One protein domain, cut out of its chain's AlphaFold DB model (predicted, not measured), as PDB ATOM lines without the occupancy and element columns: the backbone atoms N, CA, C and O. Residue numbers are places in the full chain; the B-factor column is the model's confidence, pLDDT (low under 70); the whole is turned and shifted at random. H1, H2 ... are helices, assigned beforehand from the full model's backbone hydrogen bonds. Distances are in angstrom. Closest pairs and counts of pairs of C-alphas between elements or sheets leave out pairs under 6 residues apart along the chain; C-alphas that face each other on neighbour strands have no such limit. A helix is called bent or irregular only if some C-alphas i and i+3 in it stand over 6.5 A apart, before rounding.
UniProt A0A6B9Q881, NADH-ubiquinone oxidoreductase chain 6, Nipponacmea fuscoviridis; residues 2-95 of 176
ATOM      1  N   TRP A   2     -32.758  47.118 -26.872       67.12
ATOM      2  CA  TRP A   2     -31.642  46.355 -27.458       67.12
ATOM      3  C   TRP A   2     -31.843  44.833 -27.466       67.12
ATOM      4  O   TRP A   2     -31.726  44.200 -28.509       67.12
ATOM      5  N   SER A   3     -32.275  44.254 -26.341       70.62
ATOM      6  CA  SER A   3     -32.564  42.813 -26.267       70.62
ATOM      7  C   SER A   3     -33.700  42.357 -27.196       70.62
ATOM      8  O   SER A   3     -33.706  41.199 -27.597       70.62
ATOM      9  N   LEU A   4     -34.646  43.243 -27.544       70.81
ATOM     10  CA  LEU A   4     -35.741  42.937 -28.477       70.81
ATOM     11  C   LEU A   4     -35.271  42.989 -29.939       70.81
ATOM     12  O   LEU A   4     -35.725  42.204 -30.764       70.81
ATOM     13  N   ALA A   5     -34.340  43.890 -30.263       74.94
ATOM     14  CA  ALA A   5     -33.747  43.964 -31.597       74.94
ATOM     15  C   ALA A   5     -32.852  42.745 -31.887       74.94
ATOM     16  O   ALA A   5     -32.923  42.157 -32.969       74.94
ATOM     17  N   VAL A   6     -32.058  42.322 -30.897       76.19
ATOM     18  CA  VAL A   6     -31.196  41.135 -31.007       76.19
ATOM     19  C   VAL A   6     -32.033  39.863 -31.143       76.19
ATOM     20  O   VAL A   6     -31.755  39.043 -32.015       76.19
ATOM     21  N   SER A   7     -33.099  39.715 -30.350       72.62
ATOM     22  CA  SER A   7     -33.980  38.548 -30.450       72.62
ATOM     23  C   SER A   7     -34.705  38.474 -31.797       72.62
ATOM     24  O   SER A   7     -34.773  37.401 -32.392       72.62
ATOM     25  N   CYS A   8     -35.172  39.603 -32.340       71.31
ATOM     26  CA  CYS A   8     -35.808  39.629 -33.660       71.31
ATOM     27  C   CYS A   8     -34.822  39.261 -34.787       71.31
ATOM     28  O   CYS A   8     -35.161  38.483 -35.680       71.31
ATOM     29  N   SER A   9     -33.573  39.730 -34.694       74.19
ATOM     30  CA  SER A   9     -32.522  39.442 -35.683       74.19
ATOM     31  C   SER A   9     -32.136  37.958 -35.726       74.19
ATOM     32  O   SER A   9     -31.875  37.417 -36.799       74.19
ATOM     33  N   LEU A  10     -32.158  37.271 -34.580       74.94
ATOM     34  CA  LEU A  10     -31.847  35.838 -34.490       74.94
ATOM     35  C   LEU A  10     -32.928  34.935 -35.107       74.94
ATOM     36  O   LEU A  10     -32.643  33.792 -35.459       74.94
ATOM     37  N   VAL A  11     -34.156  35.434 -35.269       72.06
ATOM     38  CA  VAL A  11     -35.277  34.686 -35.860       72.06
ATOM     39  C   VAL A  11     -35.279  34.762 -37.396       72.06
ATOM     40  O   VAL A  11     -35.796  33.854 -38.049       72.06
ATOM     41  N   LEU A  12     -34.655  35.790 -37.986       71.88
ATOM     42  CA  LEU A  12     -34.592  36.010 -39.440       71.88
ATOM     43  C   LEU A  12     -34.060  34.813 -40.254       71.88
ATOM     44  O   LEU A  12     -34.737  34.421 -41.204       71.88
ATOM     45  N   PRO A  13     -32.917  34.178 -39.920       70.50
ATOM     46  CA  PRO A  13     -32.372  33.087 -40.736       70.50
ATOM     47  C   PRO A  13     -33.217  31.803 -40.702       70.50
ATOM     48  O   PRO A  13     -33.041  30.931 -41.549       70.50
ATOM     49  N   PHE A  14     -34.155  31.675 -39.758       67.56
ATOM     50  CA  PHE A  14     -35.046  30.514 -39.661       67.56
ATOM     51  C   PHE A  14     -36.325  30.654 -40.505       67.56
ATOM     52  O   PHE A  14     -37.093  29.695 -40.622       67.56
ATOM     53  N   MET A  15     -36.568  31.821 -41.108       67.81
ATOM     54  CA  MET A  15     -37.737  32.075 -41.950       67.81
ATOM     55  C   MET A  15     -37.472  31.657 -43.396       67.81
ATOM     56  O   MET A  15     -36.752  32.319 -44.135       67.81
ATOM     57  N   THR A  16     -38.094  30.559 -43.825       68.75
ATOM     58  CA  THR A  16     -37.933  30.026 -45.189       68.75
ATOM     59  C   THR A  16     -38.922  30.606 -46.194       68.75
ATOM     60  O   THR A  16     -38.698  30.513 -47.399       68.75
ATOM     61  N   THR A  17     -40.026  31.202 -45.730       72.00
ATOM     62  CA  THR A  17     -40.999  31.841 -46.615       72.00
ATOM     63  C   THR A  17     -40.696  33.333 -46.751       72.00
ATOM     64  O   THR A  17     -40.568  34.034 -45.744       72.00
ATOM     65  N   PRO A  18     -40.643  33.862 -47.986       70.31
ATOM     66  CA  PRO A  18     -40.299  35.263 -48.241       70.31
ATOM     67  C   PRO A  18     -41.279  36.235 -47.565       70.31
ATOM     68  O   PRO A  18     -40.885  37.302 -47.105       70.31
ATOM     69  N   TYR A  19     -42.546  35.833 -47.426       69.81
ATOM     70  CA  TYR A  19     -43.563  36.599 -46.706       69.81
ATOM     71  C   TYR A  19     -43.288  36.707 -45.197       69.81
ATOM     72  O   TYR A  19     -43.431  37.784 -44.622       69.81
ATOM     73  N   ALA A  20     -42.868  35.615 -44.547       73.00
ATOM     74  CA  ALA A  20     -42.583  35.631 -43.113       73.00
ATOM     75  C   ALA A  20     -41.271  36.367 -42.794       73.00
ATOM     76  O   ALA A  20     -41.143  36.992 -41.744       73.00
ATOM     77  N   LEU A  21     -40.319  36.358 -43.732       73.56
ATOM     78  CA  LEU A  21     -39.126  37.197 -43.645       73.56
ATOM     79  C   LEU A  21     -39.500  38.694 -43.666       73.56
ATOM     80  O   LEU A  21     -38.964  39.483 -42.891       73.56
ATOM     81  N   GLY A  22     -40.469  39.076 -44.507       76.12
ATOM     82  CA  GLY A  22     -40.981  40.447 -44.596       76.12
ATOM     83  C   GLY A  22     -41.652  40.958 -43.327       76.12
ATOM     84  O   GLY A  22     -41.387  42.087 -42.906       76.12
ATOM     85  N   SER A  23     -42.465  40.129 -42.673       68.25
ATOM     86  CA  SER A  23     -43.128  40.524 -41.427       68.25
ATOM     87  C   SER A  23     -42.142  40.706 -40.265       68.25
ATOM     88  O   SER A  23     -42.287  41.652 -39.492       68.25
ATOM     89  N   ALA A  24     -41.103  39.871 -40.166       74.25
ATOM     90  CA  ALA A  24     -40.056  40.012 -39.148       74.25
ATOM     91  C   ALA A  24     -39.210  41.289 -39.341       74.25
ATOM     92  O   ALA A  24     -38.877  41.983 -38.373       74.25
ATOM     93  N   PHE A  25     -38.918  41.654 -40.592       75.56
ATOM     94  CA  PHE A  25     -38.211  42.900 -40.903       75.56
ATOM     95  C   PHE A  25     -39.016  44.145 -40.522       75.56
ATOM     96  O   PHE A  25     -38.456  45.073 -39.940       75.56
ATOM     97  N   MET A  26     -40.329  44.158 -40.781       73.50
ATOM     98  CA  MET A  26     -41.198  45.282 -40.409       73.50
ATOM     99  C   MET A  26     -41.180  45.563 -38.902       73.50
ATOM    100  O   MET A  26     -41.068  46.717 -38.494       73.50
ATOM    101  N   VAL A  27     -41.210  44.519 -38.067       75.38
ATOM    102  CA  VAL A  27     -41.122  44.670 -36.603       75.38
ATOM    103  C   VAL A  27     -39.785  45.292 -36.193       75.38
ATOM    104  O   VAL A  27     -39.755  46.210 -35.373       75.38
ATOM    105  N   THR A  28     -38.685  44.850 -36.804       77.44
ATOM    106  CA  THR A  28     -37.347  45.396 -36.529       77.44
ATOM    107  C   THR A  28     -37.241  46.875 -36.922       77.44
ATOM    108  O   THR A  28     -36.674  47.668 -36.168       77.44
ATOM    109  N   LEU A  29     -37.835  47.279 -38.052       77.56
ATOM    110  CA  LEU A  29     -37.851  48.682 -38.486       77.56
ATOM    111  C   LEU A  29     -38.621  49.582 -37.517       77.56
ATOM    112  O   LEU A  29     -38.137  50.660 -37.184       77.56
ATOM    113  N   VAL A  30     -39.774  49.137 -37.014       75.56
ATOM    114  CA  VAL A  30     -40.555  49.913 -36.035       75.56
ATOM    115  C   VAL A  30     -39.761  50.110 -34.741       75.56
ATOM    116  O   VAL A  30     -39.694  51.226 -34.227       75.56
ATOM    117  N   VAL A  31     -39.087  49.066 -34.243       77.31
ATOM    118  CA  VAL A  31     -38.218  49.172 -33.054       77.31
ATOM    119  C   VAL A  31     -37.052  50.140 -33.299       77.31
ATOM    120  O   VAL A  31     -36.708  50.918 -32.409       77.31
ATOM    121  N   CYS A  32     -36.474  50.126 -34.502       75.38
ATOM    122  CA  CYS A  32     -35.381  51.015 -34.887       75.38
ATOM    123  C   CYS A  32     -35.826  52.486 -34.964       75.38
ATOM    124  O   CYS A  32     -35.147  53.359 -34.425       75.38
ATOM    125  N   VAL A  33     -36.993  52.768 -35.555       73.38
ATOM    126  CA  VAL A  33     -37.551  54.130 -35.627       73.38
ATOM    127  C   VAL A  33     -37.839  54.672 -34.227       73.38
ATOM    128  O   VAL A  33     -37.431  55.788 -33.922       73.38
ATOM    129  N   ILE A  34     -38.457  53.877 -33.346       73.75
ATOM    130  CA  ILE A  34     -38.731  54.290 -31.957       73.75
ATOM    131  C   ILE A  34     -37.427  54.610 -31.209       73.75
ATOM    132  O   ILE A  34     -37.382  55.563 -30.436       73.75
ATOM    133  N   TYR A  35     -36.360  53.842 -31.448       71.69
ATOM    134  CA  TYR A  35     -35.048  54.112 -30.857       71.69
ATOM    135  C   TYR A  35     -34.436  55.417 -31.388       71.69
ATOM    136  O   TYR A  35     -33.993  56.256 -30.606       71.69
ATOM    137  N   PHE A  36     -34.465  55.628 -32.705       70.50
ATOM    138  CA  PHE A  36     -33.905  56.822 -33.334       70.50
ATOM    139  C   PHE A  36     -34.649  58.114 -32.975       70.50
ATOM    140  O   PHE A  36     -34.010  59.159 -32.861       70.50
ATOM    141  N   MET A  37     -35.961  58.048 -32.719       65.62
ATOM    142  CA  MET A  37     -36.719  59.190 -32.191       65.62
ATOM    143  C   MET A  37     -36.186  59.688 -30.835       65.62
ATOM    144  O   MET A  37     -36.440  60.834 -30.477       65.62
ATOM    145  N   GLY A  38     -35.440  58.862 -30.089       63.72
ATOM    146  CA  GLY A  38     -34.843  59.230 -28.804       63.72
ATOM    147  C   GLY A  38     -33.425  59.811 -28.866       63.72
ATOM    148  O   GLY A  38     -32.945  60.271 -27.834       63.72
ATOM    149  N   VAL A  39     -32.736  59.777 -30.019       64.44
ATOM    150  CA  VAL A  39     -31.280  60.049 -30.100       64.44
ATOM    151  C   VAL A  39     -30.919  61.261 -30.980       64.44
ATOM    152  O   VAL A  39     -29.827  61.806 -30.832       64.44
ATOM    153  N   GLY A  40     -31.807  61.752 -31.858       62.41
ATOM    154  CA  GLY A  40     -31.480  62.915 -32.698       62.41
ATOM    155  C   GLY A  40     -32.396  63.143 -33.912       62.41
ATOM    156  O   GLY A  40     -33.529  62.657 -33.931       62.41
ATOM    157  N   PRO A  41     -31.940  63.912 -34.926       66.12
ATOM    158  CA  PRO A  41     -32.777  64.344 -36.045       66.12
ATOM    159  C   PRO A  41     -33.202  63.191 -36.970       66.12
ATOM    160  O   PRO A  41     -32.403  62.357 -37.397       66.12
ATOM    161  N   LEU A  42     -34.489  63.201 -37.336       71.06
ATOM    162  CA  LEU A  42     -35.212  62.097 -37.982       71.06
ATOM    163  C   LEU A  42     -34.868  61.817 -39.456       71.06
ATOM    164  O   LEU A  42     -35.414  60.874 -40.025       71.06
ATOM    165  N   TRP A  43     -34.014  62.601 -40.115       73.38
ATOM    166  CA  TRP A  43     -33.894  62.511 -41.577       73.38
ATOM    167  C   TRP A  43     -33.273  61.190 -42.050       73.38
ATOM    168  O   TRP A  43     -33.779  60.565 -42.978       73.38
ATOM    169  N   TYR A  44     -32.217  60.726 -41.386       72.75
ATOM    170  CA  TYR A  44     -31.524  59.495 -41.753       72.75
ATOM    171  C   TYR A  44     -32.350  58.221 -41.474       72.75
ATOM    172  O   TYR A  44     -32.528  57.414 -42.392       72.75
ATOM    173  N   PRO A  45     -32.942  58.031 -40.275       74.56
ATOM    174  CA  PRO A  45     -33.810  56.880 -40.021       74.56
ATOM    175  C   PRO A  45     -35.077  56.882 -40.893       74.56
ATOM    176  O   PRO A  45     -35.561  55.808 -41.250       74.56
ATOM    177  N   ALA A  46     -35.588  58.051 -41.303       78.38
ATOM    178  CA  ALA A  46     -36.719  58.138 -42.230       78.38
ATOM    179  C   ALA A  46     -36.366  57.643 -43.646       78.38
ATOM    180  O   ALA A  46     -37.141  56.896 -44.245       78.38
ATOM    181  N   VAL A  47     -35.185  57.999 -44.168       84.31
ATOM    182  CA  VAL A  47     -34.713  57.502 -45.476       84.31
ATOM    183  C   VAL A  47     -34.454  55.993 -45.428       84.31
ATOM    184  O   VAL A  47     -34.878  55.272 -46.332       84.31
ATOM    185  N   LEU A  48     -33.834  55.489 -44.355       78.19
ATOM    186  CA  LEU A  48     -33.631  54.047 -44.165       78.19
ATOM    187  C   LEU A  48     -34.958  53.281 -44.113       78.19
ATOM    188  O   LEU A  48     -35.087  52.240 -44.759       78.19
ATOM    189  N   PHE A  49     -35.957  53.804 -43.399       80.50
ATOM    190  CA  PHE A  49     -37.289  53.207 -43.362       80.50
ATOM    191  C   PHE A  49     -37.905  53.095 -44.765       80.50
ATOM    192  O   PHE A  49     -38.397  52.027 -45.127       80.50
ATOM    193  N   LEU A  50     -37.831  54.156 -45.576       82.88
ATOM    194  CA  LEU A  50     -38.390  54.180 -46.932       82.88
ATOM    195  C   LEU A  50     -37.721  53.175 -47.876       82.88
ATOM    196  O   LEU A  50     -38.419  52.455 -48.592       82.88
ATOM    197  N   VAL A  51     -36.388  53.089 -47.872       88.31
ATOM    198  CA  VAL A  51     -35.658  52.176 -48.768       88.31
ATOM    199  C   VAL A  51     -35.924  50.716 -48.400       88.31
ATOM    200  O   VAL A  51     -36.207  49.902 -49.282       88.31
ATOM    201  N   TYR A  52     -35.902  50.377 -47.107       82.00
ATOM    202  CA  TYR A  52     -36.187  49.011 -46.668       82.00
ATOM    203  C   TYR A  52     -37.661  48.636 -46.855       82.00
ATOM    204  O   TYR A  52     -37.945  47.550 -47.359       82.00
ATOM    205  N   ALA A  53     -38.609  49.516 -46.518       82.94
ATOM    206  CA  ALA A  53     -40.028  49.248 -46.752       82.94
ATOM    207  C   ALA A  53     -40.340  49.092 -48.251       82.94
ATOM    208  O   ALA A  53     -41.020  48.139 -48.639       82.94
ATOM    209  N   GLY A  54     -39.781  49.963 -49.099       85.94
ATOM    210  CA  GLY A  54     -39.935  49.891 -50.553       85.94
ATOM    211  C   GLY A  54     -39.336  48.617 -51.155       85.94
ATOM    212  O   GLY A  54     -39.998  47.934 -51.939       85.94
ATOM    213  N   GLY A  55     -38.121  48.237 -50.748       84.75
ATOM    214  CA  GLY A  55     -37.467  47.012 -51.226       84.75
ATOM    215  C   GLY A  55     -38.233  45.737 -50.856       84.75
ATOM    216  O   GLY A  55     -38.394  44.837 -51.687       84.75
ATOM    217  N   MET A  56     -38.782  45.678 -49.639       81.06
ATOM    218  CA  MET A  56     -39.578  44.531 -49.192       81.06
ATOM    219  C   MET A  56     -40.930  44.433 -49.916       81.06
ATOM    220  O   MET A  56     -41.398  43.319 -50.165       81.06
ATOM    221  N   MET A  57     -41.534  45.555 -50.331       76.25
ATOM    222  CA  MET A  57     -42.751  45.534 -51.159       76.25
ATOM    223  C   MET A  57     -42.511  44.909 -52.542       76.25
ATOM    224  O   MET A  57     -43.335  44.118 -53.008       76.25
ATOM    225  N   VAL A  58     -41.374  45.194 -53.183       86.06
ATOM    226  CA  VAL A  58     -41.041  44.627 -54.503       86.06
ATOM    227  C   VAL A  58     -40.814  43.111 -54.417       86.06
ATOM    228  O   VAL A  58     -41.321  42.359 -55.252       86.06
ATOM    229  N   LEU A  59     -40.123  42.640 -53.372       80.12
ATOM    230  CA  LEU A  59     -39.930  41.204 -53.119       80.12
ATOM    231  C   LEU A  59     -41.254  40.476 -52.842       80.12
ATOM    232  O   LEU A  59     -41.446  39.345 -53.300       80.12
ATOM    233  N   PHE A  60     -42.181  41.124 -52.130       75.75
ATOM    234  CA  PHE A  60     -43.518  40.581 -51.898       75.75
ATOM    235  C   PHE A  60     -44.307  40.436 -53.205       75.75
ATOM    236  O   PHE A  60     -44.854  39.362 -53.464       75.75
ATOM    237  N   MET A  61     -44.310  41.467 -54.057       83.00
ATOM    238  CA  MET A  61     -44.979  41.415 -55.361       83.00
ATOM    239  C   MET A  61     -44.406  40.295 -56.240       83.00
ATOM    240  O   MET A  61     -45.166  39.527 -56.828       83.00
ATOM    241  N   TYR A  62     -43.079  40.141 -56.271       85.12
ATOM    242  CA  TYR A  62     -42.421  39.080 -57.037       85.12
ATOM    243  C   TYR A  62     -42.901  37.677 -56.625       85.12
ATOM    244  O   TYR A  62     -43.282  36.866 -57.471       85.12
ATOM    245  N   MET A  63     -42.943  37.395 -55.322       75.69
ATOM    246  CA  MET A  63     -43.345  36.081 -54.809       75.69
ATOM    247  C   MET A  63     -44.857  35.835 -54.901       75.69
ATOM    248  O   MET A  63     -45.270  34.692 -55.108       75.69
ATOM    249  N   ALA A  64     -45.675  36.888 -54.800       74.44
ATOM    250  CA  ALA A  64     -47.115  36.814 -55.042       74.44
ATOM    251  C   ALA A  64     -47.432  36.439 -56.501       74.44
ATOM    252  O   ALA A  64     -48.373  35.688 -56.746       74.44
ATOM    253  N   CYS A  65     -46.624  36.903 -57.460       77.94
ATOM    254  CA  CYS A  65     -46.779  36.558 -58.874       77.94
ATOM    255  C   CYS A  65     -46.264  35.150 -59.230       77.94
ATOM    256  O   CYS A  65     -46.757  34.560 -60.189       77.94
ATOM    257  N   LEU A  66     -45.280  34.613 -58.496       71.81
ATOM    258  CA  LEU A  66     -44.638  33.330 -58.829       71.81
ATOM    259  C   LEU A  66     -45.194  32.106 -58.091       71.81
ATOM    260  O   LEU A  66     -44.940  30.985 -58.528       71.81
ATOM    261  N   SER A  67     -45.899  32.270 -56.970       66.50
ATOM    262  CA  SER A  67     -46.270  31.128 -56.127       66.50
ATOM    263  C   SER A  67     -47.670  30.580 -56.435       66.50
ATOM    264  O   SER A  67     -48.666  31.223 -56.092       66.50
ATOM    265  N   PRO A  68     -47.802  29.348 -56.972       52.28
ATOM    266  CA  PRO A  68     -49.042  28.595 -56.870       52.28
ATOM    267  C   PRO A  68     -49.158  28.066 -55.432       52.28
ATOM    268  O   PRO A  68     -48.672  26.983 -55.128       52.28
ATOM    269  N   ASN A  69     -49.748  28.863 -54.533       61.03
ATOM    270  CA  ASN A  69     -50.231  28.490 -53.192       61.03
ATOM    271  C   ASN A  69     -49.499  27.296 -52.526       61.03
ATOM    272  O   ASN A  69     -50.093  26.242 -52.267       61.03
ATOM    273  N   MET A  70     -48.193  27.419 -52.266       56.81
ATOM    274  CA  MET A  70     -47.471  26.374 -51.536       56.81
ATOM    275  C   MET A  70     -47.897  26.397 -50.067       56.81
ATOM    276  O   MET A  70     -47.512  27.273 -49.292       56.81
ATOM    277  N   ARG A  71     -48.694  25.398 -49.671       60.72
ATOM    278  CA  ARG A  71     -49.074  25.186 -48.271       60.72
ATOM    279  C   ARG A  71     -47.817  24.959 -47.433       60.72
ATOM    280  O   ARG A  71     -47.039  24.041 -47.687       60.72
ATOM    281  N   ILE A  72     -47.659  25.785 -46.404       57.53
ATOM    282  CA  ILE A  72     -46.565  25.742 -45.431       57.53
ATOM    283  C   ILE A  72     -46.526  24.346 -44.782       57.53
ATOM    284  O   ILE A  72     -47.352  24.022 -43.921       57.53
ATOM    285  N   LYS A  73     -45.570  23.502 -45.197       56.88
ATOM    286  CA  LYS A  73     -45.312  22.195 -44.570       56.88
ATOM    287  C   LYS A  73     -45.020  22.418 -43.080       56.88
ATOM    288  O   LYS A  73     -44.129  23.176 -42.708       56.88
ATOM    289  N   GLY A  74     -45.809  21.770 -42.221       57.69
ATOM    290  CA  GLY A  74     -45.945  22.070 -40.788       57.69
ATOM    291  C   GLY A  74     -44.693  21.925 -39.914       57.69
ATOM    292  O   GLY A  74     -44.739  22.323 -38.754       57.69
ATOM    293  N   VAL A  75     -43.578  21.422 -40.447       57.69
ATOM    294  CA  VAL A  75     -42.310  21.282 -39.710       57.69
ATOM    295  C   VAL A  75     -41.724  22.651 -39.332       57.69
ATOM    296  O   VAL A  75     -41.269  22.823 -38.203       57.69
ATOM    297  N   GLY A  76     -41.853  23.666 -40.199       63.91
ATOM    298  CA  GLY A  76     -41.374  25.027 -39.909       63.91
ATOM    299  C   GLY A  76     -42.106  25.716 -38.748       63.91
ATOM    300  O   GLY A  76     -41.506  26.498 -38.019       63.91
ATOM    301  N   ARG A  77     -43.383  25.375 -38.504       66.38
ATOM    302  CA  ARG A  77     -44.172  25.959 -37.400       66.38
ATOM    303  C   ARG A  77     -43.672  25.526 -36.025       66.38
ATOM    304  O   ARG A  77     -43.647  26.344 -35.113       66.38
ATOM    305  N   LYS A  78     -43.278  24.256 -35.871       67.06
ATOM    306  CA  LYS A  78     -42.777  23.746 -34.585       67.06
ATOM    307  C   LYS A  78     -41.413  24.347 -34.249       67.06
ATOM    308  O   LYS A  78     -41.230  24.810 -33.131       67.06
ATOM    309  N   LEU A  79     -40.503  24.410 -35.226       68.44
ATOM    310  CA  LEU A  79     -39.189  25.030 -35.042       68.44
ATOM    311  C   LEU A  79     -39.314  26.524 -34.710       68.44
ATOM    312  O   LEU A  79     -38.679  26.991 -33.771       68.44
ATOM    313  N   PHE A  80     -40.192  27.250 -35.410       70.56
ATOM    314  CA  PHE A  80     -40.455  28.659 -35.112       70.56
ATOM    315  C   PHE A  80     -40.963  28.879 -33.684       70.56
ATOM    316  O   PHE A  80     -40.484  29.776 -32.995       70.56
ATOM    317  N   CYS A  81     -41.894  28.040 -33.221       71.81
ATOM    318  CA  CYS A  81     -42.436  28.152 -31.870       71.81
ATOM    319  C   CYS A  81     -41.344  27.931 -30.808       71.81
ATOM    320  O   CYS A  81     -41.250  28.701 -29.858       71.81
ATOM    321  N   VAL A  82     -40.467  26.938 -31.008       74.94
ATOM    322  CA  VAL A  82     -39.349  26.653 -30.090       74.94
ATOM    323  C   VAL A  82     -38.334  27.798 -30.073       74.94
ATOM    324  O   VAL A  82     -37.969  28.269 -28.997       74.94
ATOM    325  N   VAL A  83     -37.919  28.295 -31.242       75.38
ATOM    326  CA  VAL A  83     -36.968  29.416 -31.338       75.38
ATOM    327  C   VAL A  83     -37.553  30.686 -30.711       75.38
ATOM    328  O   VAL A  83     -36.860  31.375 -29.965       75.38
ATOM    329  N   GLY A  84     -38.841  30.966 -30.941       75.25
ATOM    330  CA  GLY A  84     -39.537  32.103 -30.334       75.25
ATOM    331  C   GLY A  84     -39.586  32.027 -28.806       75.25
ATOM    332  O   GLY A  84     -39.343  33.029 -28.134       75.25
ATOM    333  N   LEU A  85     -39.827  30.838 -28.250       75.31
ATOM    334  CA  LEU A  85     -39.912  30.620 -26.802       75.31
ATOM    335  C   LEU A  85     -38.542  30.773 -26.121       75.31
ATOM    336  O   LEU A  85     -38.444  31.425 -25.082       75.31
ATOM    337  N   VAL A  86     -37.472  30.269 -26.748       76.25
ATOM    338  CA  VAL A  86     -36.088  30.475 -26.281       76.25
ATOM    339  C   VAL A  86     -35.715  31.959 -26.322       76.25
ATOM    340  O   VAL A  86     -35.166  32.485 -25.356       76.25
ATOM    341  N   CYS A  87     -36.067  32.668 -27.398       73.56
ATOM    342  CA  CYS A  87     -35.824  34.107 -27.499       73.56
ATOM    343  C   CYS A  87     -36.574  34.906 -26.426       73.56
ATOM    344  O   CYS A  87     -36.013  35.831 -25.837       73.56
ATOM    345  N   PHE A  88     -37.826  34.540 -26.143       73.50
ATOM    346  CA  PHE A  88     -38.624  35.189 -25.107       73.50
ATOM    347  C   PHE A  88     -38.036  34.960 -23.708       73.50
ATOM    348  O   PHE A  88     -37.923  35.907 -22.930       73.50
ATOM    349  N   ALA A  89     -37.578  33.737 -23.420       73.44
ATOM    350  CA  ALA A  89     -36.901  33.408 -22.168       73.44
ATOM    351  C   ALA A  89     -35.603  34.215 -21.987       73.44
ATOM    352  O   ALA A  89     -35.400  34.825 -20.937       73.44
ATOM    353  N   LEU A  90     -34.764  34.309 -23.026       71.19
ATOM    354  CA  LEU A  90     -33.544  35.129 -22.998       71.19
ATOM    355  C   LEU A  90     -33.853  36.613 -22.755       71.19
ATOM    356  O   LEU A  90     -33.152  37.284 -21.997       71.19
ATOM    357  N   CYS A  91     -34.935  37.119 -23.348       71.00
ATOM    358  CA  CYS A  91     -35.354  38.505 -23.178       71.00
ATOM    359  C   CYS A  91     -35.850  38.803 -21.749       71.00
ATOM    360  O   CYS A  91     -35.711  39.932 -21.278       71.00
ATOM    361  N   PHE A  92     -36.416  37.805 -21.062       68.56
ATOM    362  CA  PHE A  92     -36.854  37.927 -19.670       68.56
ATOM    363  C   PHE A  92     -35.661  37.926 -18.704       68.56
ATOM    364  O   PHE A  92     -35.595  38.767 -17.812       68.56
ATOM    365  N   MET A  93     -34.667  37.067 -18.953       66.56
ATOM    366  CA  MET A  93     -33.425  37.004 -18.165       66.56
ATOM    367  C   MET A  93     -32.571  38.274 -18.298       66.56
ATOM    368  O   MET A  93     -31.880  38.668 -17.362       66.56
ATOM    369  N   ALA A  94     -32.645  38.959 -19.443       64.69
ATOM    370  CA  ALA A  94     -31.918  40.205 -19.684       64.69
ATOM    371  C   ALA A  94     -32.443  41.408 -18.870       64.69
ATOM    372  O   ALA A  94     -31.780  42.444 -18.829       64.69
ATOM    373  N   LYS A  95     -33.617  41.305 -18.226       59.19
ATOM    374  CA  LYS A  95     -34.199  42.419 -17.457       59.19
ATOM    375  C   LYS A  95     -33.536  42.662 -16.098       59.19
ATOM    376  O   LYS A  95     -33.665  43.768 -15.586       59.19
TER     377      LYS A  95
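What this domain is: This is residues 2 to 95 of the 176 residues of the protein "NADH-ubiquinone oxidoreductase chain 6" of Nipponacmea fuscoviridis (UniProt A0A6B9Q881). Four helices lie side by side in a flat slab one helix thick, in the order H3, H2, H1, H4 across it, each running opposite to the one beside it. The longest, H3, makes one edge of the slab and H4 the other, and residues 67 to 74 join these two edges by passing the ends of H2 and H1. The printed part has 94 residues with four named helices, H1 to H4 along the chain, and no named strand; the class is all helix. The whole is loose, with a radius of gyration of the C-alphas of 15.6 A, and it spans 45 by 37 by 13 A.

How they stand to each other: The longest helix is H3, residues 43 to 66. It touches H2, residues 18 to 36, at a shallow tilt of 9 degrees, opposite ways; their closest C-alphas, those of Gly 22 and Met 56, are 6.3 A apart. The two form a helical hairpin. H2 also touches H1, residues 2 to 14, at a shallow tilt of 15 degrees, opposite ways, with the C-alphas of Ala 5 and Thr 28 closest at 6.3 A. These two are a helical hairpin as well. H1 in turn touches H4, residues 75 to 95, at a shallow tilt of 16 degrees, opposite ways; the C-alphas of Ser 7 and Cys 87 are closest at 5.6 A. The helix packing is mostly aligned, with the three touching pairs at a shallow tilt. H3 is apart from H1 and from H4, and H2 is apart from H4. Every O i to N i+4 pair is within hydrogen-bond range in H2 and H3. In H1 it is 5 of 9 pairs and in H4 16 of 17.

Where its parts are: H3 is 35.6 A from first to last C-alpha and begins at C-alpha 43 (-33.894, 62.511, -41.577). H4 is 31.7 A long and ends at C-alpha 95 (-34.199, 42.419, -17.457). H2 measures 27.0 A. H1 measures 20.3 A from C-alpha 2 (-31.642, 46.355, -27.458) and is only just irregular: C-alphas 10 and 13 are 6.8 A apart.

The domain as a whole: The outline is flat. The two C-alphas farthest apart, those of Gly 40 and Pro 68, are 45.5 A apart. The printed part has no cut. The link from H1 to H2 is tight, those from H2 to H3 and from H3 to H4 are short, and there is no long link. The mean pLDDT of the printed part is 72.2, and 28 residues are under 70, among them residues 37 to 41, 67 to 79 and 92 to 95.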